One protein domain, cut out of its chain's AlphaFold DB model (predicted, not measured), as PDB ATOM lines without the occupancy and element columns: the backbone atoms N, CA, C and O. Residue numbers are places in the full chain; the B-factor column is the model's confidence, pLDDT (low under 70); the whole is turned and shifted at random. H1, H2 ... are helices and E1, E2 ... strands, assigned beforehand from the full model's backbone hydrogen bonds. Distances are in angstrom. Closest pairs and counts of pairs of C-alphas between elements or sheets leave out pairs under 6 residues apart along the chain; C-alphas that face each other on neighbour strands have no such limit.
ATOM      1  N   HIS A   2      -0.570  27.528 -39.998       56.07
ATOM      2  CA  HIS A   2       0.559  26.982 -40.769       56.07
ATOM      3  C   HIS A   2       1.932  27.090 -40.069       56.07
ATOM      4  O   HIS A   2       2.670  26.110 -40.045       56.07
ATOM      5  N   ASP A   3       2.249  28.208 -39.403       66.89
ATOM      6  CA  ASP A   3       3.569  28.392 -38.766       66.89
ATOM      7  C   ASP A   3       3.870  27.411 -37.620       66.89
ATOM      8  O   ASP A   3       5.032  27.108 -37.334       66.89
ATOM      9  N   ASP A   4       2.838  26.942 -36.915       70.25
ATOM     10  CA  ASP A   4       3.006  26.038 -35.775       70.25
ATOM     11  C   ASP A   4       3.253  24.596 -36.228       70.25
ATOM     12  O   ASP A   4       4.057  23.891 -35.609       70.25
ATOM     13  N   GLU A   5       2.608  24.170 -37.321       69.48
ATOM     14  CA  GLU A   5       2.825  22.847 -37.912       69.48
ATOM     15  C   GLU A   5       4.240  22.731 -38.489       69.48
ATOM     16  O   GLU A   5       4.977  21.827 -38.089       69.48
ATOM     17  N   GLU A   6       4.693  23.705 -39.288       64.37
ATOM     18  CA  GLU A   6       6.048  23.695 -39.862       64.37
ATOM     19  C   GLU A   6       7.143  23.713 -38.780       64.37
ATOM     20  O   GLU A   6       8.124  22.958 -38.826       64.37
ATOM     21  N   LYS A   7       6.966  24.531 -37.730       66.97
ATOM     22  CA  LYS A   7       7.894  24.555 -36.586       66.97
ATOM     23  C   LYS A   7       7.933  23.215 -35.855       66.97
ATOM     24  O   LYS A   7       8.990  22.841 -35.334       66.97
ATOM     25  N   LYS A   8       6.807  22.502 -35.763       70.71
ATOM     26  CA  LYS A   8       6.726  21.185 -35.119       70.71
ATOM     27  C   LYS A   8       7.415  20.115 -35.964       70.71
ATOM     28  O   LYS A   8       8.183  19.324 -35.409       70.71
ATOM     29  N   GLU A   9       7.220  20.125 -37.279       72.59
ATOM     30  CA  GLU A   9       7.893  19.210 -38.206       72.59
ATOM     31  C   GLU A   9       9.415  19.401 -38.186       72.59
ATOM     32  O   GLU A   9      10.154  18.434 -37.982       72.59
ATOM     33  N   SER A  10       9.901  20.646 -38.245       73.64
ATOM     34  CA  SER A  10      11.339  20.951 -38.187       73.64
ATOM     35  C   SER A  10      11.993  20.505 -36.869       73.64
ATOM     36  O   SER A  10      13.080  19.908 -36.856       73.64
ATOM     37  N   LYS A  11      11.318  20.726 -35.728       78.34
ATOM     38  CA  LYS A  11      11.777  20.230 -34.416       78.34
ATOM     39  C   LYS A  11      11.854  18.704 -34.386       78.34
ATOM     40  O   LYS A  11      12.816  18.164 -33.841       78.34
ATOM     41  N   THR A  12      10.877  18.030 -34.988       80.80
ATOM     42  CA  THR A  12      10.798  16.565 -35.033       80.80
ATOM     43  C   THR A  12      11.902  15.986 -35.920       80.80
ATOM     44  O   THR A  12      12.633  15.106 -35.476       80.80
ATOM     45  N   ALA A  13      12.120  16.543 -37.116       80.73
ATOM     46  CA  ALA A  13      13.220  16.154 -38.002       80.73
ATOM     47  C   ALA A  13      14.594  16.357 -37.342       80.73
ATOM     48  O   ALA A  13      15.470  15.495 -37.433       80.73
ATOM     49  N   THR A  14      14.769  17.461 -36.608       80.63
ATOM     50  CA  THR A  14      15.993  17.707 -35.829       80.63
ATOM     51  C   THR A  14      16.178  16.655 -34.734       80.63
ATOM     52  O   THR A  14      17.279  16.133 -34.571       80.63
ATOM     53  N   ALA A  15      15.118  16.312 -33.995       83.01
ATOM     54  CA  ALA A  15      15.178  15.292 -32.948       83.01
ATOM     55  C   ALA A  15      15.521  13.903 -33.516       83.01
ATOM     56  O   ALA A  15      16.391  13.224 -32.974       83.01
ATOM     57  N   ILE A  16      14.904  13.518 -34.638       83.10
ATOM     58  CA  ILE A  16      15.202  12.261 -35.343       83.10
ATOM     59  C   ILE A  16      16.653  12.249 -35.837       83.10
ATOM     60  O   ILE A  16      17.351  11.256 -35.654       83.10
ATOM     61  N   SER A  17      17.138  13.358 -36.403       83.06
ATOM     62  CA  SER A  17      18.533  13.483 -36.845       83.06
ATOM     63  C   SER A  17      19.521  13.319 -35.684       83.06
ATOM     64  O   SER A  17      20.503  12.587 -35.804       83.06
ATOM     65  N   ILE A  18      19.243  13.936 -34.529       83.83
ATOM     66  CA  ILE A  18      20.067  13.774 -33.322       83.83
ATOM     67  C   ILE A  18      20.051  12.317 -32.853       83.83
ATOM     68  O   ILE A  18      21.114  11.758 -32.602       83.83
ATOM     69  N   ALA A  19      18.878  11.682 -32.774       87.33
ATOM     70  CA  ALA A  19      18.765  10.282 -32.371       87.33
ATOM     71  C   ALA A  19      19.532   9.345 -33.323       87.33
ATOM     72  O   ALA A  19      20.266   8.472 -32.864       87.33
ATOM     73  N   GLY A  20      19.429   9.572 -34.635       85.98
ATOM     74  CA  GLY A  20      20.167   8.821 -35.650       85.98
ATOM     75  C   GLY A  20      21.684   8.990 -35.532       85.98
ATOM     76  O   GLY A  20      22.411   8.009 -35.652       85.98
ATOM     77  N   ARG A  21      22.165  10.198 -35.212       86.28
ATOM     78  CA  ARG A  21      23.588  10.451 -34.924       86.28
ATOM     79  C   ARG A  21      24.042   9.780 -33.626       86.28
ATOM     80  O   ARG A  21      25.078   9.143 -33.617       86.28
ATOM     81  N   ILE A  22      23.263   9.825 -32.545       88.39
ATOM     82  CA  ILE A  22      23.613   9.105 -31.301       88.39
ATOM     83  C   ILE A  22      23.712   7.594 -31.557       88.39
ATOM     84  O   ILE A  22      24.639   6.940 -31.078       88.39
ATOM     85  N   ALA A  23      22.778   7.038 -32.331       87.26
ATOM     86  CA  ALA A  23      22.824   5.637 -32.732       87.26
ATOM     87  C   ALA A  23      24.059   5.335 -33.602       87.26
ATOM     88  O   ALA A  23      24.742   4.342 -33.354       87.26
ATOM     89  N   GLY A  24      24.374   6.211 -34.566       85.71
ATOM     90  CA  GLY A  24      25.580   6.156 -35.398       85.71
ATOM     91  C   GLY A  24      26.862   6.095 -34.568       85.71
ATOM     92  O   GLY A  24      27.628   5.141 -34.704       85.71
ATOM     93  N   MET A  25      27.031   7.019 -33.620       86.23
ATOM     94  CA  MET A  25      28.147   7.011 -32.672       86.23
ATOM     95  C   MET A  25      28.235   5.709 -31.902       86.23
ATOM     96  O   MET A  25      29.312   5.132 -31.800       86.23
ATOM     97  N   GLY A  26      27.116   5.265 -31.321       88.43
ATOM     98  CA  GLY A  26      27.078   4.057 -30.505       88.43
ATOM     99  C   GLY A  26      27.532   2.842 -31.306       88.43
ATOM    100  O   GLY A  26      28.354   2.063 -30.830       88.43
ATOM    101  N   LEU A  27      27.067   2.729 -32.552       88.97
ATOM    102  CA  LEU A  27      27.476   1.685 -33.490       88.97
ATOM    103  C   LEU A  27      28.952   1.808 -33.891       88.97
ATOM    104  O   LEU A  27      29.645   0.795 -33.920       88.97
ATOM    105  N   ALA A  28      29.455   3.017 -34.154       87.02
ATOM    106  CA  ALA A  28      30.855   3.244 -34.517       87.02
ATOM    107  C   ALA A  28      31.806   2.920 -33.353       87.02
ATOM    108  O   ALA A  28      32.808   2.226 -33.533       87.02
ATOM    109  N   VAL A  29      31.463   3.349 -32.136       90.08
ATOM    110  CA  VAL A  29      32.202   3.012 -30.915       90.08
ATOM    111  C   VAL A  29      32.136   1.510 -30.656       90.08
ATOM    112  O   VAL A  29      33.169   0.901 -30.397       90.08
ATOM    113  N   ALA A  30      30.964   0.882 -30.787       90.15
ATOM    114  CA  ALA A  30      30.833  -0.566 -30.657       90.15
ATOM    115  C   ALA A  30      31.673  -1.311 -31.705       90.15
ATOM    116  O   ALA A  30      32.335  -2.284 -31.361       90.15
ATOM    117  N   ALA A  31      31.712  -0.838 -32.955       86.65
ATOM    118  CA  ALA A  31      32.567  -1.395 -33.999       86.65
ATOM    119  C   ALA A  31      34.050  -1.304 -33.614       86.65
ATOM    120  O   ALA A  31      34.756  -2.314 -33.666       86.65
ATOM    121  N   ALA A  32      34.512  -0.129 -33.173       87.22
ATOM    122  CA  ALA A  32      35.889   0.087 -32.735       87.22
ATOM    123  C   ALA A  32      36.251  -0.789 -31.526       87.22
ATOM    124  O   ALA A  32      37.293  -1.446 -31.531       87.22
ATOM    125  N   VAL A  33      35.370  -0.857 -30.524       88.07
ATOM    126  CA  VAL A  33      35.552  -1.691 -29.331       88.07
ATOM    127  C   VAL A  33      35.578  -3.165 -29.710       88.07
ATOM    128  O   VAL A  33      36.509  -3.846 -29.308       88.07
ATOM    129  N   LEU A  34      34.631  -3.662 -30.511       84.69
ATOM    130  CA  LEU A  34      34.631  -5.059 -30.958       84.69
ATOM    131  C   LEU A  34      35.888  -5.411 -31.749       84.69
ATOM    132  O   LEU A  34      36.391  -6.519 -31.610       84.69
ATOM    133  N   MET A  35      36.405  -4.486 -32.555       82.70
ATOM    134  CA  MET A  35      37.646  -4.702 -33.293       82.70
ATOM    135  C   MET A  35      38.856  -4.752 -32.354       82.70
ATOM    136  O   MET A  35      39.711  -5.625 -32.487       82.70
ATOM    137  N   ALA A  36      38.909  -3.846 -31.375       81.31
ATOM    138  CA  ALA A  36      39.970  -3.795 -30.377       81.31
ATOM    139  C   ALA A  36      39.932  -5.003 -29.423       81.31
ATOM    140  O   ALA A  36      40.982  -5.493 -29.012       81.31
ATOM    141  N   THR A  37      38.734  -5.500 -29.099       79.33
ATOM    142  CA  THR A  37      38.514  -6.685 -28.260       79.33
ATOM    143  C   THR A  37      38.502  -7.986 -29.048       79.33
ATOM    144  O   THR A  37      38.353  -9.038 -28.429       79.33
ATOM    145  N   ALA A  38      38.681  -7.965 -30.377       71.94
ATOM    146  CA  ALA A  38      38.995  -9.158 -31.162       71.94
ATOM    147  C   ALA A  38      40.432  -9.576 -30.820       71.94
ATOM    148  O   ALA A  38      41.374  -9.435 -31.602       71.94
ATOM    149  N   SER A  39      40.631  -9.979 -29.568       56.53
ATOM    150  CA  SER A  39      41.925 -10.269 -28.990       56.53
ATOM    151  C   SER A  39      42.477 -11.529 -29.634       56.53
ATOM    152  O   SER A  39      41.937 -12.613 -29.439       56.53
ATOM    153  N   GLN A  40      43.570 -11.332 -30.370       57.69
ATOM    154  CA  GLN A  40      44.656 -12.279 -30.612       57.69
ATOM    155  C   GLN A  40      44.206 -13.678 -31.052       57.69
ATOM    156  O   GLN A  40      43.993 -14.574 -30.237       57.69
ATOM    157  N   CYS A  41      44.195 -13.914 -32.363       56.22
ATOM    158  CA  CYS A  41      44.212 -15.283 -32.850       56.22
ATOM    159  C   CYS A  41      45.620 -15.852 -32.607       56.22
ATOM    160  O   CYS A  41      46.543 -15.620 -33.390       56.22
ATOM    161  N   THR A  42      45.821 -16.558 -31.493       55.57
ATOM    162  CA  THR A  42      46.998 -17.409 -31.290       55.57
ATOM    163  C   THR A  42      46.860 -18.625 -32.189       55.57
ATOM    164  O   THR A  42      46.276 -19.636 -31.805       55.57
ATOM    165  N   VAL A  43      47.396 -18.541 -33.407       54.66
ATOM    166  CA  VAL A  43      47.477 -19.735 -34.244       54.66
ATOM    167  C   VAL A  43      48.642 -20.575 -33.737       54.66
ATOM    168  O   VAL A  43      49.811 -20.183 -33.839       54.66
ATOM    169  N   TYR A  44      48.323 -21.739 -33.177       52.01
ATOM    170  CA  TYR A  44      49.315 -22.776 -32.941       52.01
ATOM    171  C   TYR A  44      49.726 -23.320 -34.306       52.01
ATOM    172  O   TYR A  44      48.936 -23.966 -34.994       52.01
ATOM    173  N   ALA A  45      50.956 -23.041 -34.733       52.22
ATOM    174  CA  ALA A  45      51.516 -23.790 -35.841       52.22
ATOM    175  C   ALA A  45      51.588 -25.258 -35.399       52.22
ATOM    176  O   ALA A  45      52.231 -25.569 -34.393       52.22
ATOM    177  N   ALA A  46      50.932 -26.157 -36.136       50.21
ATOM    178  CA  ALA A  46      51.239 -27.576 -36.023       50.21
ATOM    179  C   ALA A  46      52.769 -27.735 -36.157       50.21
ATOM    180  O   ALA A  46      53.380 -27.056 -36.984       50.21
ATOM    181  N   TYR A  47      53.379 -28.590 -35.331       53.10
ATOM    182  CA  TYR A  47      54.827 -28.873 -35.299       53.10
ATOM    183  C   TYR A  47      55.732 -27.871 -34.551       53.10
ATOM    184  O   TYR A  47      56.792 -27.492 -35.042       53.10
ATOM    185  N   GLY A  48      55.361 -27.477 -33.326       52.83
ATOM    186  CA  GLY A  48      56.321 -26.966 -32.328       52.83
ATOM    187  C   GLY A  48      56.913 -25.570 -32.570       52.83
ATOM    188  O   GLY A  48      57.785 -25.145 -31.813       52.83
ATOM    189  N   ALA A  49      56.453 -24.827 -33.582       53.61
ATOM    190  CA  ALA A  49      56.863 -23.435 -33.749       53.61
ATOM    191  C   ALA A  49      56.182 -22.538 -32.700       53.61
ATOM    192  O   ALA A  49      55.052 -22.800 -32.280       53.61
ATOM    193  N   ARG A  50      56.866 -21.460 -32.280       54.11
ATOM    194  CA  ARG A  50      56.306 -20.496 -31.315       54.11
ATOM    195  C   ARG A  50      54.943 -19.986 -31.814       54.11
ATOM    196  O   ARG A  50      54.857 -19.610 -32.988       54.11
ATOM    197  N   PRO A  51      53.912 -19.932 -30.951       59.44
ATOM    198  CA  PRO A  51      52.611 -19.390 -31.323       59.44
ATOM    199  C   PRO A  51      52.793 -17.965 -31.848       59.44
ATOM    200  O   PRO A  51      53.476 -17.146 -31.228       59.44
ATOM    201  N   ARG A  52      52.210 -17.673 -33.012       59.38
ATOM    202  CA  ARG A  52      52.132 -16.309 -33.536       59.38
ATOM    203  C   ARG A  52      50.748 -15.778 -33.196       59.38
ATOM    204  O   ARG A  52      49.744 -16.316 -33.654       59.38
ATOM    205  N   THR A  53      50.712 -14.753 -32.355       64.97
ATOM    206  CA  THR A  53      49.519 -13.939 -32.131       64.97
ATOM    207  C   THR A  53      49.321 -13.075 -33.365       64.97
ATOM    208  O   THR A  53      50.119 -12.169 -33.594       64.97
ATOM    209  N   VAL A  54      48.297 -13.370 -34.160       65.22
ATOM    210  CA  VAL A  54      47.843 -12.456 -35.209       65.22
ATOM    211  C   VAL A  54      46.815 -11.524 -34.582       65.22
ATOM    212  O   VAL A  54      45.831 -11.980 -33.987       65.22
ATOM    213  N   THR A  55      47.056 -10.222 -34.675       70.84
ATOM    214  CA  THR A  55      46.146  -9.179 -34.191       70.84
ATOM    215  C   THR A  55      45.599  -8.372 -35.354       70.84
ATOM    216  O   THR A  55      46.160  -8.345 -36.445       70.84
ATOM    217  N   TYR A  56      44.491  -7.661 -35.132       70.79
ATOM    218  CA  TYR A  56      43.942  -6.783 -36.168       70.79
ATOM    219  C   TYR A  56      44.942  -5.720 -36.648       70.79
ATOM    220  O   TYR A  56      44.849  -5.259 -37.780       70.79
ATOM    221  N   THR A  57      45.905  -5.351 -35.796       76.41
ATOM    222  CA  THR A  57      46.983  -4.404 -36.105       76.41
ATOM    223  C   THR A  57      47.888  -4.867 -37.240       76.41
ATOM    224  O   THR A  57      48.512  -4.029 -37.883       76.41
ATOM    225  N   ASP A  58      47.931  -6.174 -37.520       78.43
ATOM    226  CA  ASP A  58      48.675  -6.735 -38.652       78.43
ATOM    227  C   ASP A  58      47.986  -6.449 -39.998       78.43
ATOM    228  O   ASP A  58      48.592  -6.607 -41.058       78.43
ATOM    229  N   PHE A  59      46.728  -5.998 -39.971       81.12
ATOM    230  CA  PHE A  59      45.938  -5.670 -41.151       81.12
ATOM    231  C   PHE A  59      45.660  -4.157 -41.193       81.12
ATOM    232  O   PHE A  59      44.712  -3.686 -40.554       81.12
ATOM    233  N   PRO A  60      46.418  -3.376 -41.992       85.30
ATOM    234  CA  PRO A  60      46.245  -1.925 -42.091       85.30
ATOM    235  C   PRO A  60      44.800  -1.454 -42.344       85.30
ATOM    236  O   PRO A  60      44.392  -0.469 -41.729       85.30
ATOM    237  N   PRO A  61      43.976  -2.144 -43.163       87.76
ATOM    238  CA  PRO A  61      42.585  -1.739 -43.374       87.76
ATOM    239  C   PRO A  61      41.705  -1.834 -42.120       87.76
ATOM    240  O   PRO A  61      40.765  -1.059 -41.970       87.76
ATOM    241  N   LEU A  62      42.008  -2.754 -41.202       85.91
ATOM    242  CA  LEU A  62      41.267  -2.898 -39.947       85.91
ATOM    243  C   LEU A  62      41.656  -1.806 -38.951       85.91
ATOM    244  O   LEU A  62      40.794  -1.237 -38.286       85.91
ATOM    245  N   VAL A  63      42.944  -1.462 -38.890       88.99
ATOM    246  CA  VAL A  63      43.416  -0.297 -38.128       88.99
ATOM    247  C   VAL A  63      42.774   0.981 -38.665       88.99
ATOM    248  O   VAL A  63      42.313   1.814 -37.886       88.99
ATOM    249  N   PHE A  64      42.678   1.106 -39.991       91.35
ATOM    250  CA  PHE A  64      41.987   2.217 -40.633       91.35
ATOM    251  C   PHE A  64      40.501   2.265 -40.260       91.35
ATOM    252  O   PHE A  64      40.014   3.347 -39.962       91.35
ATOM    253  N   LEU A  65      39.800   1.126 -40.177       90.13
ATOM    254  CA  LEU A  65      38.416   1.059 -39.688       90.13
ATOM    255  C   LEU A  65      38.271   1.572 -38.253       90.13
ATOM    256  O   LEU A  65      37.397   2.393 -37.991       90.13
ATOM    257  N   VAL A  66      39.133   1.131 -37.334       90.21
ATOM    258  CA  VAL A  66      39.102   1.583 -35.931       90.21
ATOM    259  C   VAL A  66      39.376   3.082 -35.836       90.21
ATOM    260  O   VAL A  66      38.649   3.803 -35.150       90.21
ATOM    261  N   GLY A  67      40.391   3.565 -36.554       90.84
ATOM    262  CA  GLY A  67      40.719   4.987 -36.617       90.84
ATOM    263  C   GLY A  67      39.580   5.813 -37.213       90.84
ATOM    264  O   GLY A  67      39.167   6.807 -36.622       90.84
ATOM    265  N   ALA A  68      39.017   5.367 -38.335       90.65
ATOM    266  CA  ALA A  68      37.885   5.996 -39.004       90.65
ATOM    267  C   ALA A  68      36.642   6.046 -38.112       90.65
ATOM    268  O   ALA A  68      36.041   7.106 -37.989       90.65
ATOM    269  N   ALA A  69      36.291   4.945 -37.445       89.93
ATOM    270  CA  ALA A  69      35.169   4.888 -36.512       89.93
ATOM    271  C   ALA A  69      35.371   5.821 -35.307       89.93
ATOM    272  O   ALA A  69      34.435   6.488 -34.874       89.93
ATOM    273  N   SER A  70      36.605   5.928 -34.806       90.23
ATOM    274  CA  SER A  70      36.954   6.837 -33.706       90.23
ATOM    275  C   SER A  70      36.842   8.308 -34.122       90.23
ATOM    276  O   SER A  70      36.247   9.118 -33.409       90.23
ATOM    277  N   ILE A  71      37.373   8.658 -35.299       91.24
ATOM    278  CA  ILE A  71      37.259  10.007 -35.872       91.24
ATOM    279  C   ILE A  71      35.791  10.329 -36.170       91.24
ATOM    280  O   ILE A  71      35.330  11.414 -35.827       91.24
ATOM    281  N   ALA A  72      35.040   9.391 -36.749       90.40
ATOM    282  CA  ALA A  72      33.614   9.529 -37.015       90.40
ATOM    283  C   ALA A  72      32.828   9.824 -35.731       90.40
ATOM    284  O   ALA A  72      32.113  10.821 -35.682       90.40
ATOM    285  N   ALA A  73      33.039   9.046 -34.664       89.61
ATOM    286  CA  ALA A  73      32.404   9.285 -33.369       89.61
ATOM    287  C   ALA A  73      32.721  10.688 -32.818       89.61
ATOM    288  O   ALA A  73      31.833  11.385 -32.324       89.61
ATOM    289  N   PHE A  74      33.969  11.148 -32.956       90.13
ATOM    290  CA  PHE A  74      34.366  12.496 -32.543       90.13
ATOM    291  C   PHE A  74      33.693  13.599 -33.381       90.13
ATOM    292  O   PHE A  74      33.182  14.577 -32.833       90.13
ATOM    293  N   LEU A  75      33.644  13.439 -34.706       89.51
ATOM    294  CA  LEU A  75      32.977  14.376 -35.617       89.51
ATOM    295  C   LEU A  75      31.466  14.431 -35.375       89.51
ATOM    296  O   LEU A  75      30.865  15.508 -35.405       89.51
ATOM    297  N   GLU A  76      30.844  13.290 -35.092       87.47
ATOM    298  CA  GLU A  76      29.449  13.245 -34.689       87.47
ATOM    299  C   GLU A  76      29.239  13.970 -33.351       87.47
ATOM    300  O   GLU A  76      28.218  14.633 -33.186       87.47
ATOM    301  N   ALA A  77      30.191  13.903 -32.409       88.58
ATOM    302  CA  ALA A  77      30.058  14.533 -31.090       88.58
ATOM    303  C   ALA A  77      30.067  16.046 -31.222       88.58
ATOM    304  O   ALA A  77      29.219  16.733 -30.648       88.58
ATOM    305  N   ILE A  78      30.948  16.550 -32.085       86.40
ATOM    306  CA  ILE A  78      30.951  17.948 -32.501       86.40
ATOM    307  C   ILE A  78      29.620  18.312 -33.167       86.40
ATOM    308  O   ILE A  78      29.059  19.362 -32.859       86.40
ATOM    309  N   ALA A  79      29.077  17.467 -34.045       85.43
ATOM    310  CA  ALA A  79      27.806  17.753 -34.700       85.43
ATOM    311  C   ALA A  79      26.632  17.806 -33.708       85.43
ATOM    312  O   ALA A  79      25.848  18.749 -33.745       85.43
ATOM    313  N   ILE A  80      26.521  16.864 -32.768       84.19
ATOM    314  CA  ILE A  80      25.490  16.918 -31.718       84.19
ATOM    315  C   ILE A  80      25.663  18.181 -30.874       84.19
ATOM    316  O   ILE A  80      24.690  18.899 -30.629       84.19
ATOM    317  N   PHE A  81      26.898  18.499 -30.483       83.92
ATOM    318  CA  PHE A  81      27.200  19.704 -29.721       83.92
ATOM    319  C   PHE A  81      26.763  20.973 -30.468       83.92
ATOM    320  O   PHE A  81      26.056  21.806 -29.904       83.92
ATOM    321  N   LEU A  82      27.094  21.097 -31.757       81.92
ATOM    322  CA  LEU A  82      26.673  22.226 -32.587       81.92
ATOM    323  C   LEU A  82      25.142  22.281 -32.770       81.92
ATOM    324  O   LEU A  82      24.588  23.380 -32.809       81.92
ATOM    325  N   CYS A  83      24.452  21.136 -32.834       76.54
ATOM    326  CA  CYS A  83      22.989  21.053 -32.940       76.54
ATOM    327  C   CYS A  83      22.291  21.553 -31.668       76.54
ATOM    328  O   CYS A  83      21.267  22.233 -31.751       76.54
ATOM    329  N   VAL A  84      22.833  21.204 -30.499       80.14
ATOM    330  CA  VAL A  84      22.228  21.514 -29.197       80.14
ATOM    331  C   VAL A  84      22.602  22.923 -28.725       80.14
ATOM    332  O   VAL A  84      21.727  23.666 -28.289       80.14
ATOM    333  N   TRP A  85      23.874  23.320 -28.840       74.14
ATOM    334  CA  TRP A  85      24.388  24.558 -28.236       74.14
ATOM    335  C   TRP A  85      24.379  25.755 -29.191       74.14
ATOM    336  O   TRP A  85      24.261  26.894 -28.748       74.14
ATOM    337  N   LYS A  86      24.494  25.525 -30.507       66.04
ATOM    338  CA  LYS A  86      24.664  26.583 -31.520       66.04
ATOM    339  C   LYS A  86      23.518  26.641 -32.528       66.04
ATOM    340  O   LYS A  86      23.719  26.872 -33.721       66.04
ATOM    341  N   LYS A  87      22.286  26.478 -32.039       59.06
ATOM    342  CA  LYS A  87      21.062  26.533 -32.848       59.06
ATOM    343  C   LYS A  87      20.830  27.950 -33.407       59.06
ATOM    344  O   LYS A  87      20.138  28.767 -32.814       59.06
ATOM    345  N   GLY A  88      21.440  28.249 -34.554       56.45
ATOM    346  CA  GLY A  88      20.981  29.294 -35.476       56.45
ATOM    347  C   GLY A  88      21.783  30.598 -35.579       56.45
ATOM    348  O   GLY A  88      21.505  31.351 -36.502       56.45
ATOM    349  N   LYS A  89      22.775  30.890 -34.723       58.08
ATOM    350  CA  LYS A  89      23.462  32.208 -34.769       58.08
ATOM    351  C   LYS A  89      24.838  32.229 -35.433       58.08
ATOM    352  O   LYS A  89      25.324  33.297 -35.792       58.08
ATOM    353  N   ASP A  90      25.465  31.080 -35.662       64.60
ATOM    354  CA  ASP A  90      26.845  31.043 -36.142       64.60
ATOM    355  C   ASP A  90      26.970  30.571 -37.586       64.60
ATOM    356  O   ASP A  90      26.757  29.394 -37.891       64.60
ATOM    357  N   LYS A  91      27.455  31.467 -38.457       74.01
ATOM    358  CA  LYS A  91      27.805  31.164 -39.858       74.01
ATOM    359  C   LYS A  91      28.673  29.899 -39.971       74.01
ATOM    360  O   LYS A  91      28.458  29.079 -40.857       74.01
ATOM    361  N   LYS A  92      29.592  29.688 -39.015       72.66
ATOM    362  CA  LYS A  92      30.464  28.501 -38.951       72.66
ATOM    363  C   LYS A  92      29.685  27.193 -38.779       72.66
ATOM    364  O   LYS A  92      30.003  26.223 -39.452       72.66
ATOM    365  N   ALA A  93      28.664  27.150 -37.919       72.77
ATOM    366  CA  ALA A  93      27.880  25.932 -37.698       72.77
ATOM    367  C   ALA A  93      27.081  25.546 -38.954       72.77
ATOM    368  O   ALA A  93      27.024  24.371 -39.307       72.77
ATOM    369  N   LYS A  94      26.543  26.540 -39.676       71.04
ATOM    370  CA  LYS A  94      25.804  26.325 -40.931       71.04
ATOM    371  C   LYS A  94      26.677  25.703 -42.031       71.04
ATOM    372  O   LYS A  94      26.175  24.903 -42.808       71.04
ATOM    373  N   VAL A  95      27.971  26.030 -42.058       78.94
ATOM    374  CA  VAL A  95      28.947  25.455 -43.004       78.94
ATOM    375  C   VAL A  95      29.486  24.103 -42.522       78.94
ATOM    376  O   VAL A  95      29.619  23.172 -43.311       78.94
ATOM    377  N   LEU A  96      29.774  23.968 -41.224       79.65
ATOM    378  CA  LEU A  96      30.351  22.744 -40.662       79.65
ATOM    379  C   LEU A  96      29.360  21.580 -40.641       79.65
ATOM    380  O   LEU A  96      29.778  20.447 -40.830       79.65
ATOM    381  N   MET A  97      28.062  21.819 -40.440       79.78
ATOM    382  CA  MET A  97      27.076  20.734 -40.344       79.78
ATOM    383  C   MET A  97      26.962  19.885 -41.618       79.78
ATOM    384  O   MET A  97      27.092  18.667 -41.499       79.78
ATOM    385  N   PRO A  98      26.775  20.465 -42.824       79.31
ATOM    386  CA  PRO A  98      26.812  19.694 -44.066       79.31
ATOM    387  C   PRO A  98      28.154  18.995 -44.288       79.31
ATOM    388  O   PRO A  98      28.176  17.851 -44.731       79.31
ATOM    389  N   LEU A  99      29.268  19.652 -43.941       85.08
ATOM    390  CA  LEU A  99      30.600  19.066 -44.079       85.08
ATOM    391  C   LEU A  99      30.765  17.833 -43.183       85.08
ATOM    392  O   LEU A  99      31.193  16.789 -43.660       85.08
ATOM    393  N   LEU A 100      30.381  17.927 -41.907       83.86
ATOM    394  CA  LEU A 100      30.384  16.808 -40.960       83.86
ATOM    395  C   LEU A 100      29.407  15.712 -41.399       83.86
ATOM    396  O   LEU A 100      29.720  14.529 -41.297       83.86
ATOM    397  N   GLY A 101      28.242  16.112 -41.909       83.52
ATOM    398  CA  GLY A 101      27.223  15.218 -42.448       83.52
ATOM    399  C   GLY A 101      27.685  14.405 -43.654       83.52
ATOM    400  O   GLY A 101      27.288  13.256 -43.785       83.52
ATOM    401  N   ALA A 102      28.553  14.958 -44.502       87.46
ATOM    402  CA  ALA A 102      29.131  14.240 -45.636       87.46
ATOM    403  C   ALA A 102      30.405  13.467 -45.256       87.46
ATOM    404  O   ALA A 102      30.595  12.330 -45.686       87.46
ATOM    405  N   ALA A 103      31.271  14.066 -44.434       89.68
ATOM    406  CA  ALA A 103      32.567  13.500 -44.077       89.68
ATOM    407  C   ALA A 103      32.439  12.211 -43.258       89.68
ATOM    408  O   ALA A 103      33.189  11.269 -43.500       89.68
ATOM    409  N   VAL A 104      31.489  12.150 -42.318       90.37
ATOM    410  CA  VAL A 104      31.316  10.978 -41.448       90.37
ATOM    411  C   VAL A 104      30.884   9.736 -42.242       90.37
ATOM    412  O   VAL A 104      31.613   8.743 -42.194       90.37
ATOM    413  N   PRO A 105      29.786   9.758 -43.028       89.76
ATOM    414  CA  PRO A 105      29.429   8.627 -43.873       89.76
ATOM    415  C   PRO A 105      30.515   8.284 -44.883       89.76
ATOM    416  O   PRO A 105      30.818   7.109 -45.046       89.76
ATOM    417  N   ALA A 106      31.132   9.277 -45.537       92.48
ATOM    418  CA  ALA A 106      32.186   9.017 -46.516       92.48
ATOM    419  C   ALA A 106      33.373   8.270 -45.889       92.48
ATOM    420  O   ALA A 106      33.852   7.286 -46.454       92.48
ATOM    421  N   LEU A 107      33.811   8.698 -44.703       92.26
ATOM    422  CA  LEU A 107      34.902   8.065 -43.970       92.26
ATOM    423  C   LEU A 107      34.532   6.644 -43.525       92.26
ATOM    424  O   LEU A 107      35.329   5.725 -43.714       92.26
ATOM    425  N   LEU A 108      33.323   6.449 -42.987       91.67
ATOM    426  CA  LEU A 108      32.845   5.130 -42.568       91.67
ATOM    427  C   LEU A 108      32.673   4.184 -43.761       91.67
ATOM    428  O   LEU A 108      33.184   3.074 -43.712       91.67
ATOM    429  N   TYR A 109      32.048   4.614 -44.861       93.93
ATOM    430  CA  TYR A 109      31.918   3.798 -46.073       93.93
ATOM    431  C   TYR A 109      33.279   3.421 -46.660       93.93
ATOM    432  O   TYR A 109      33.481   2.260 -47.021       93.93
ATOM    433  N   ALA A 110      34.223   4.365 -46.729       94.55
ATOM    434  CA  ALA A 110      35.570   4.092 -47.220       94.55
ATOM    435  C   ALA A 110      36.289   3.060 -46.340       94.55
ATOM    436  O   ALA A 110      36.864   2.094 -46.846       94.55
ATOM    437  N   ALA A 111      36.227   3.231 -45.019       92.05
ATOM    438  CA  ALA A 111      36.896   2.342 -44.084       92.05
ATOM    439  C   ALA A 111      36.243   0.956 -44.026       92.05
ATOM    440  O   ALA A 111      36.941  -0.056 -44.056       92.05
ATOM    441  N   THR A 112      34.913   0.895 -44.039       91.27
ATOM    442  CA  THR A 112      34.139  -0.341 -44.167       91.27
ATOM    443  C   THR A 112      34.470  -1.065 -45.470       91.27
ATOM    444  O   THR A 112      34.704  -2.270 -45.445       91.27
ATOM    445  N   GLY A 113      34.562  -0.358 -46.601       91.38
ATOM    446  CA  GLY A 113      34.962  -0.941 -47.886       91.38
ATOM    447  C   GLY A 113      36.371  -1.541 -47.846       91.38
ATOM    448  O   GLY A 113      36.574  -2.686 -48.258       91.38
ATOM    449  N   ALA A 114      37.334  -0.813 -47.273       90.31
ATOM    450  CA  ALA A 114      38.693  -1.309 -47.069       90.31
ATOM    451  C   ALA A 114      38.722  -2.542 -46.144       90.31
ATOM    452  O   ALA A 114      39.437  -3.513 -46.406       90.31
ATOM    453  N   ALA A 115      37.910  -2.536 -45.086       89.63
ATOM    454  CA  ALA A 115      37.810  -3.643 -44.146       89.63
ATOM    455  C   ALA A 115      37.125  -4.875 -44.756       89.63
ATOM    456  O   ALA A 115      37.567  -5.992 -44.490       89.63
ATOM    457  N   PHE A 116      36.121  -4.712 -45.624       88.99
ATOM    458  CA  PHE A 116      35.535  -5.826 -46.376       88.99
ATOM    459  C   PHE A 116      36.576  -6.495 -47.272       88.99
ATOM    460  O   PHE A 116      36.747  -7.716 -47.199       88.99
ATOM    461  N   ALA A 117      37.330  -5.699 -48.039       88.20
ATOM    462  CA  ALA A 117      38.414  -6.206 -48.875       88.20
ATOM    463  C   ALA A 117      39.440  -7.000 -48.047       88.20
ATOM    464  O   ALA A 117      39.818  -8.109 -48.429       88.20
ATOM    465  N   ALA A 118      39.818  -6.491 -46.871       83.69
ATOM    466  CA  ALA A 118      40.730  -7.184 -45.965       83.69
ATOM    467  C   ALA A 118      40.127  -8.453 -45.348       83.69
ATOM    468  O   ALA A 118      40.810  -9.470 -45.272       83.69
ATOM    469  N   SER A 119      38.855  -8.419 -44.939       80.80
ATOM    470  CA  SER A 119      38.186  -9.546 -44.277       80.80
ATOM    471  C   SER A 119      38.059 -10.777 -45.172       80.80
ATOM    472  O   SER A 119      38.169 -11.898 -44.684       80.80
ATOM    473  N   SER A 120      37.927 -10.580 -46.486       79.29
ATOM    474  CA  SER A 120      37.907 -11.681 -47.457       79.29
ATOM    475  C   SER A 120      39.268 -12.369 -47.647       79.29
ATOM    476  O   SER A 120      39.314 -13.544 -48.000       79.29
ATOM    477  N   ASN A 121      40.373 -11.662 -47.381       76.69
ATOM    478  CA  ASN A 121      41.744 -12.099 -47.663       76.69
ATOM    479  C   ASN A 121      42.657 -11.977 -46.432       76.69
ATOM    480  O   ASN A 121      43.812 -11.558 -46.536       76.69
ATOM    481  N   MET A 122      42.158 -12.352 -45.250       74.98
ATOM    482  CA  MET A 122      42.977 -12.414 -44.037       74.98
ATOM    483  C   MET A 122      43.921 -13.614 -44.089       74.98
ATOM    484  O   MET A 122      43.691 -14.628 -43.432       74.98
ATOM    485  N   SER A 123      44.982 -13.511 -44.882       76.89
ATOM    486  CA  SER A 123      46.033 -14.521 -44.964       76.89
ATOM    487  C   SER A 123      47.329 -14.004 -44.352       76.89
ATOM    488  O   SER A 123      47.719 -12.864 -44.590       76.89
ATOM    489  N   TYR A 124      48.050 -14.863 -43.639       71.11
ATOM    490  CA  TYR A 124      49.412 -14.590 -43.185       71.11
ATOM    491  C   TYR A 124      50.387 -15.617 -43.766       71.11
ATOM    492  O   TYR A 124      50.004 -16.735 -44.122       71.11
ATOM    493  N   CYS A 125      51.658 -15.236 -43.887       70.69
ATOM    494  CA  CYS A 125      52.710 -16.167 -44.275       70.69
ATOM    495  C   CYS A 125      53.190 -16.920 -43.030       70.69
ATOM    496  O   CYS A 125      53.692 -16.317 -42.081       70.69
ATOM    497  N   SER A 126      53.010 -18.238 -43.012       68.30
ATOM    498  CA  SER A 126      53.602 -19.086 -41.978       68.30
ATOM    499  C   SER A 126      55.128 -19.150 -42.126       68.30
ATOM    500  O   SER A 126      55.669 -18.867 -43.194       68.30
ATOM    501  N   ALA A 127      55.832 -19.590 -41.077       66.40
ATOM    502  CA  ALA A 127      57.287 -19.790 -41.114       66.40
ATOM    503  C   ALA A 127      57.755 -20.749 -42.233       66.40
ATOM    504  O   ALA A 127      58.917 -20.719 -42.620       66.40
ATOM    505  N   TYR A 128      56.844 -21.559 -42.781       71.47
ATOM    506  CA  TYR A 128      57.091 -22.496 -43.878       71.47
ATOM    507  C   TYR A 128      56.805 -21.904 -45.271       71.47
ATOM    508  O   TYR A 128      56.678 -22.647 -46.239       71.47
ATOM    509  N   GLY A 129      56.610 -20.585 -45.388       73.84
ATOM    510  CA  GLY A 129      56.292 -19.926 -46.661       73.84
ATOM    511  C   GLY A 129      54.870 -20.184 -47.173       73.84
ATOM    512  O   GLY A 129      54.498 -19.704 -48.242       73.84
ATOM    513  N   ARG A 130      54.042 -20.928 -46.424       72.53
ATOM    514  CA  ARG A 130      52.652 -21.212 -46.800       72.53
ATOM    515  C   ARG A 130      51.745 -20.075 -46.349       72.53
ATOM    516  O   ARG A 130      51.760 -19.724 -45.165       72.53
ATOM    517  N   ARG A 131      50.920 -19.555 -47.263       73.04
ATOM    518  CA  ARG A 131      49.805 -18.666 -46.917       73.04
ATOM    519  C   ARG A 131      48.726 -19.455 -46.183       73.04
ATOM    520  O   ARG A 131      48.260 -20.479 -46.677       73.04
ATOM    521  N   LEU A 132      48.353 -18.982 -45.002       72.47
ATOM    522  CA  LEU A 132      47.278 -19.541 -44.191       72.47
ATOM    523  C   LEU A 132      46.229 -18.463 -43.972       72.47
ATOM    524  O   LEU A 132      46.578 -17.350 -43.588       72.47
ATOM    525  N   ASN A 133      44.960 -18.794 -44.195       76.94
ATOM    526  CA  ASN A 133      43.862 -17.896 -43.860       76.94
ATOM    527  C   ASN A 133      43.607 -17.958 -42.355       76.94
ATOM    528  O   ASN A 133      43.372 -19.036 -41.818       76.94
ATOM    529  N   VAL A 134      43.612 -16.807 -41.684       74.00
ATOM    530  CA  VAL A 134      43.349 -16.688 -40.240       74.00
ATOM    531  C   VAL A 134      41.977 -17.271 -39.891       74.00
ATOM    532  O   VAL A 134      41.832 -17.933 -38.869       74.00
ATOM    533  N   CYS A 135      40.990 -17.098 -40.775       76.54
ATOM    534  CA  CYS A 135      39.617 -17.548 -40.546       76.54
ATOM    535  C   CYS A 135      39.407 -19.058 -40.699       76.54
ATOM    536  O   CYS A 135      38.454 -19.589 -40.137       76.54
ATOM    537  N   THR A 136      40.263 -19.744 -41.463       71.81
ATOM    538  CA  THR A 136      40.148 -21.191 -41.721       71.81
ATOM    539  C   THR A 136      41.312 -21.983 -41.136       71.81
ATOM    540  O   THR A 136      41.416 -23.177 -41.388       71.81
ATOM    541  N   ALA A 137      42.247 -21.338 -40.435       64.46
ATOM    542  CA  ALA A 137      43.371 -22.037 -39.841       64.46
ATOM    543  C   ALA A 137      42.850 -22.982 -38.746       64.46
ATOM    544  O   ALA A 137      42.393 -22.529 -37.700       64.46
ATOM    545  N   ASP A 138      42.977 -24.294 -38.973       51.15
ATOM    546  CA  ASP A 138      42.577 -25.384 -38.062       51.15
ATOM    547  C   ASP A 138      43.337 -25.413 -36.715       51.15
ATOM    548  O   ASP A 138      43.155 -26.312 -35.895       51.15
ATOM    549  N   GLY A 139      44.209 -24.434 -36.454       49.48
ATOM    550  CA  GLY A 139      45.024 -24.327 -35.244       49.48
ATOM    551  C   GLY A 139      44.244 -23.796 -34.039       49.48
ATOM    552  O   GLY A 139      44.611 -22.759 -33.494       49.48
ATOM    553  N   GLY A 140      43.183 -24.501 -33.636       45.14
ATOM    554  CA  GLY A 140      42.314 -24.161 -32.506       45.14
ATOM    555  C   GLY A 140      41.273 -23.102 -32.877       45.14
ATOM    556  O   GLY A 140      41.605 -22.082 -33.468       45.14
ATOM    557  N   GLY A 141      40.004 -23.319 -32.516       51.34
ATOM    558  CA  GLY A 141      38.829 -22.530 -32.938       51.34
ATOM    559  C   GLY A 141      38.832 -21.007 -32.681       51.34
ATOM    560  O   GLY A 141      37.818 -20.352 -32.917       51.34
ATOM    561  N   SER A 142      39.946 -20.420 -32.239       58.74
ATOM    562  CA  SER A 142      40.167 -18.980 -32.078       58.74
ATOM    563  C   SER A 142      40.014 -18.196 -33.392       58.74
ATOM    564  O   SER A 142      39.351 -17.158 -33.404       58.74
ATOM    565  N   GLY A 143      40.498 -18.725 -34.526       66.11
ATOM    566  CA  GLY A 143      40.436 -18.031 -35.826       66.11
ATOM    567  C   GLY A 143      39.018 -17.733 -36.313       66.11
ATOM    568  O   GLY A 143      38.737 -16.639 -36.805       66.11
ATOM    569  N   SER A 144      38.092 -18.669 -36.083       73.55
ATOM    570  CA  SER A 144      36.677 -18.491 -36.427       73.55
ATOM    571  C   SER A 144      36.002 -17.392 -35.595       73.55
ATOM    572  O   SER A 144      35.237 -16.592 -36.135       73.55
ATOM    573  N   ASN A 145      36.326 -17.305 -34.299       78.46
ATOM    574  CA  ASN A 145      35.785 -16.289 -33.397       78.46
ATOM    575  C   ASN A 145      36.338 -14.904 -33.731       78.46
ATOM    576  O   ASN A 145      35.559 -13.957 -33.834       78.46
ATOM    577  N   PHE A 146      37.648 -14.810 -33.990       80.58
ATOM    578  CA  PHE A 146      38.284 -13.581 -34.454       80.58
ATOM    579  C   PHE A 146      37.591 -13.065 -35.717       80.58
ATOM    580  O   PHE A 146      37.046 -11.965 -35.708       80.58
ATOM    581  N   CYS A 147      37.514 -13.877 -36.776       84.55
ATOM    582  CA  CYS A 147      36.912 -13.431 -38.032       84.55
ATOM    583  C   CYS A 147      35.427 -13.098 -37.892       84.55
ATOM    584  O   CYS A 147      34.981 -12.087 -38.431       84.55
ATOM    585  N   ARG A 148      34.661 -13.876 -37.118       85.70
ATOM    586  CA  ARG A 148      33.264 -13.545 -36.810       85.70
ATOM    587  C   ARG A 148      33.147 -12.170 -36.151       85.70
ATOM    588  O   ARG A 148      32.291 -11.384 -36.546       85.70
ATOM    589  N   GLN A 149      34.004 -11.869 -35.182       85.78
ATOM    590  CA  GLN A 149      34.011 -10.588 -34.484       85.78
ATOM    591  C   GLN A 149      34.429  -9.432 -35.398       85.78
ATOM    592  O   GLN A 149      33.784  -8.383 -35.371       85.78
ATOM    593  N   VAL A 150      35.431  -9.638 -36.263       86.54
ATOM    594  CA  VAL A 150      35.797  -8.654 -37.290       86.54
ATOM    595  C   VAL A 150      34.619  -8.384 -38.218       86.54
ATOM    596  O   VAL A 150      34.269  -7.229 -38.434       86.54
ATOM    597  N   HIS A 151      33.964  -9.427 -38.730       89.04
ATOM    598  CA  HIS A 151      32.803  -9.257 -39.598       89.04
ATOM    599  C   HIS A 151      31.692  -8.468 -38.906       89.04
ATOM    600  O   HIS A 151      31.171  -7.527 -39.498       89.04
ATOM    601  N   ILE A 152      31.369  -8.788 -37.648       90.22
ATOM    602  CA  ILE A 152      30.380  -8.027 -36.873       90.22
ATOM    603  C   ILE A 152      30.806  -6.555 -36.759       90.22
ATOM    604  O   ILE A 152      29.987  -5.681 -37.025       90.22
ATOM    605  N   SER A 153      32.071  -6.265 -36.442       89.29
ATOM    606  CA  SER A 153      32.590  -4.889 -36.385       89.29
ATOM    607  C   SER A 153      32.420  -4.142 -37.716       89.29
ATOM    608  O   SER A 153      31.897  -3.027 -37.738       89.29
ATOM    609  N   VAL A 154      32.764  -4.776 -38.844       90.35
ATOM    610  CA  VAL A 154      32.599  -4.192 -40.186       90.35
ATOM    611  C   VAL A 154      31.127  -3.900 -40.493       90.35
ATOM    612  O   VAL A 154      30.805  -2.821 -40.998       90.35
ATOM    613  N   TYR A 155      30.217  -4.816 -40.147       93.78
ATOM    614  CA  TYR A 155      28.777  -4.604 -40.313       93.78
ATOM    615  C   TYR A 155      28.231  -3.497 -39.405       93.78
ATOM    616  O   TYR A 155      27.378  -2.731 -39.846       93.78
ATOM    617  N   LEU A 156      28.728  -3.362 -38.173       92.24
ATOM    618  CA  LEU A 156      28.347  -2.256 -37.290       92.24
ATOM    619  C   LEU A 156      28.820  -0.908 -37.839       92.24
ATOM    620  O   LEU A 156      28.054   0.052 -37.813       92.24
ATOM    621  N   ALA A 157      30.032  -0.835 -38.394       91.23
ATOM    622  CA  ALA A 157      30.526   0.376 -39.047       91.23
ATOM    623  C   ALA A 157      29.701   0.734 -40.298       91.23
ATOM    624  O   ALA A 157      29.382   1.904 -40.513       91.23
ATOM    625  N   LEU A 158      29.285  -0.267 -41.087       92.19
ATOM    626  CA  LEU A 158      28.356  -0.065 -42.202       92.19
ATOM    627  C   LEU A 158      27.002   0.472 -41.716       92.19
ATOM    628  O   LEU A 158      26.478   1.435 -42.271       92.19
ATOM    629  N   ALA A 159      26.443  -0.135 -40.669       93.06
ATOM    630  CA  ALA A 159      25.182   0.296 -40.078       93.06
ATOM    631  C   ALA A 159      25.276   1.727 -39.528       93.06
ATOM    632  O   ALA A 159      24.352   2.510 -39.732       93.06
ATOM    633  N   ALA A 160      26.403   2.094 -38.907       90.36
ATOM    634  CA  ALA A 160      26.682   3.464 -38.483       90.36
ATOM    635  C   ALA A 160      26.675   4.427 -39.681       90.36
ATOM    636  O   ALA A 160      25.979   5.441 -39.648       90.36
ATOM    637  N   ALA A 161      27.365   4.082 -40.777       91.76
ATOM    638  CA  ALA A 161      27.391   4.897 -41.993       91.76
ATOM    639  C   ALA A 161      25.982   5.132 -42.559       91.76
ATOM    640  O   ALA A 161      25.629   6.262 -42.912       91.76
ATOM    641  N   ILE A 162      25.157   4.080 -42.605       92.24
ATOM    642  CA  ILE A 162      23.763   4.151 -43.060       92.24
ATOM    643  C   ILE A 162      22.932   5.024 -42.115       92.24
ATOM    644  O   ILE A 162      22.245   5.930 -42.582       92.24
ATOM    645  N   ALA A 163      23.016   4.804 -40.800       89.62
ATOM    646  CA  ALA A 163      22.260   5.562 -39.803       89.62
ATOM    647  C   ALA A 163      22.556   7.067 -39.881       89.62
ATOM    648  O   ALA A 163      21.630   7.881 -39.903       89.62
ATOM    649  N   VAL A 164      23.833   7.442 -40.005       86.99
ATOM    650  CA  VAL A 164      24.246   8.844 -40.151       86.99
ATOM    651  C   VAL A 164      23.788   9.410 -41.493       86.99
ATOM    652  O   VAL A 164      23.282  10.527 -41.536       86.99
ATOM    653  N   SER A 165      23.883   8.638 -42.580       89.32
ATOM    654  CA  SER A 165      23.385   9.065 -43.897       89.32
ATOM    655  C   SER A 165      21.886   9.371 -43.860       89.32
ATOM    656  O   SER A 165      21.452  10.421 -44.329       89.32
ATOM    657  N   VAL A 166      21.090   8.488 -43.248       88.53
ATOM    658  CA  VAL A 166      19.644   8.688 -43.075       88.53
ATOM    659  C   VAL A 166      19.367   9.902 -42.188       88.53
ATOM    660  O   VAL A 166      18.518  10.722 -42.531       88.53
ATOM    661  N   ALA A 167      20.110  10.073 -41.090       85.39
ATOM    662  CA  ALA A 167      19.979  11.237 -40.215       85.39
ATOM    663  C   ALA A 167      20.246  12.561 -40.950       85.39
ATOM    664  O   ALA A 167      19.591  13.565 -40.660       85.39
ATOM    665  N   GLU A 168      21.171  12.567 -41.911       83.97
ATOM    666  CA  GLU A 168      21.465  13.730 -42.747       83.97
ATOM    667  C   GLU A 168      20.407  13.988 -43.812       83.97
ATOM    668  O   GLU A 168      20.044  15.144 -44.022       83.97
ATOM    669  N   VAL A 169      19.857  12.940 -44.432       85.88
ATOM    670  CA  VAL A 169      18.728  13.075 -45.364       85.88
ATOM    671  C   VAL A 169      17.506  13.644 -44.640       85.88
ATOM    672  O   VAL A 169      16.922  14.620 -45.105       85.88
ATOM    673  N   VAL A 170      17.167  13.118 -43.457       83.49
ATOM    674  CA  VAL A 170      16.050  13.619 -42.634       83.49
ATOM    675  C   VAL A 170      16.283  15.071 -42.210       83.49
ATOM    676  O   VAL A 170      15.369  15.893 -42.284       83.49
ATOM    677  N   ARG A 171      17.514  15.420 -41.815       76.86
ATOM    678  CA  ARG A 171      17.889  16.803 -41.483       76.86
ATOM    679  C   ARG A 171      17.803  17.728 -42.696       76.86
ATOM    680  O   ARG A 171      17.398  18.877 -42.544       76.86
ATOM    681  N   GLY A 172      18.202  17.246 -43.872       75.84
ATOM    682  CA  GLY A 172      18.110  17.966 -45.138       75.84
ATOM    683  C   GLY A 172      16.664  18.315 -45.459       75.84
ATOM    684  O   GLY A 172      16.354  19.493 -45.585       75.84
ATOM    685  N   ILE A 173      15.778  17.314 -45.459       75.45
ATOM    686  CA  ILE A 173      14.343  17.480 -45.737       75.45
ATOM    687  C   ILE A 173      13.687  18.432 -44.723       75.45
ATOM    688  O   ILE A 173      12.990  19.364 -45.114       75.45
ATOM    689  N   GLY A 174      13.961  18.258 -43.423       57.82
ATOM    690  CA  GLY A 174      13.407  19.121 -42.372       57.82
ATOM    691  C   GLY A 174      14.017  20.529 -42.302       57.82
ATOM    692  O   GLY A 174      13.469  21.402 -41.627       57.82
ATOM    693  N   GLY A 175      15.158  20.753 -42.961       50.12
ATOM    694  CA  GLY A 175      15.848  22.042 -43.036       50.12
ATOM    695  C   GLY A 175      15.553  22.828 -44.316       50.12
ATOM    696  O   GLY A 175      15.596  24.055 -44.286       50.12
ATOM    697  N   THR A 176      15.223  22.161 -45.427       43.69
ATOM    698  CA  THR A 176      14.928  22.815 -46.715       43.69
ATOM    699  C   THR A 176      13.567  23.504 -46.773       43.69
ATOM    700  O   THR A 176      13.379  24.353 -47.635       43.69
ATOM    701  N   ALA A 177      12.643  23.217 -45.850       37.85
ATOM    702  CA  ALA A 177      11.365  23.934 -45.783       37.85
ATOM    703  C   ALA A 177      11.462  25.301 -45.069       37.85
ATOM    704  O   ALA A 177      10.626  26.166 -45.290       37.85
ATOM    705  N   SER A 178      12.506  25.554 -44.270       38.33
ATOM    706  CA  SER A 178      12.674  26.822 -43.540       38.33
ATOM    707  C   SER A 178      13.887  27.589 -44.069       38.33
ATOM    708  O   SER A 178      14.949  27.656 -43.451       38.33
TER     709      SER A 178
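Overview. This is residues 2 to 178 of the 201 residues of the protein "CASP-like protein" of Zea mays (UniProt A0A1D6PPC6). Four long helices, H1 to H4, lie side by side in an up-and-down bundle, a slender rod in which each helix runs against the one before it. At one end of the bundle sit two small strand hairpins: E1 and E2 join H1 to H2, and E3 and E4 join H3 to H4. The printed part has 177 residues, with four named helices and four named strands in the order H1 E1 E2 H2 H3 E3 E4 H4; each sheet is an antiparallel pair, and the class is mostly helix. The whole is loose, with a radius of gyration of the C-alphas of 20.8 A and spans of 77 by 25 by 21 A.

Arrangement. H1, residues 2 to 36, touches H4, residues 142 to 176, opposite ways at a shallow tilt of 17 degrees; their closest C-alphas are those of Ala 31 and Ser 153, 4.2 A apart. H1 also touches H2, residues 60 to 85, at 29 degrees, closest at the C-alphas of Ala 32 and Val 66, 4.8 A. H2 forms a helical hairpin with H3, residues 91 to 120, closest at the C-alphas of Leu 65 and Ala 111, 4.8 A. H3 touches H4 at 27 degrees, closest at the C-alphas of Pro 105 and Ala 161, 4.6 A. H2 and H4 only just touch, with 3 pairs of C-alphas within 8 A, through residues 65 to 69 and 154 to 157; H1 and H3 are apart. In the hairpin of E1, residues 41 to 43, and E2, residues 52 to 54, N 41 and O 54 are 3.0 A apart, within hydrogen-bond range. In that of E3, residues 123 to 125, and E4, residues 131 to 133, N 124 and O 132 are 2.9 A apart, also within range. Every O i to N i+4 pair is within hydrogen-bond range in H1, H2 and H4, and 23 of 26 are in H3.

Along the chain. H1 begins at C-alpha 2, (0.559, 26.982, -40.769), and is 51.1 A long from first to last C-alpha. H2 is 37.0 A long, H3 44.7 A and H4 51.0 A; H4 ends at C-alpha 176, (14.928, 22.815, -46.715). The strands E1, E2, E3 and E4 have 3 residues each.

Size, cuts and confidence. The C-alphas of His 2 and Tyr 47 are the farthest apart, 78.1 A. The printed part has no cut and no long link. Its mean pLDDT is 77.7; 40 residues are under 70, among them 39 to 54, 86 to 90, 137 to 143 and 174 to 178.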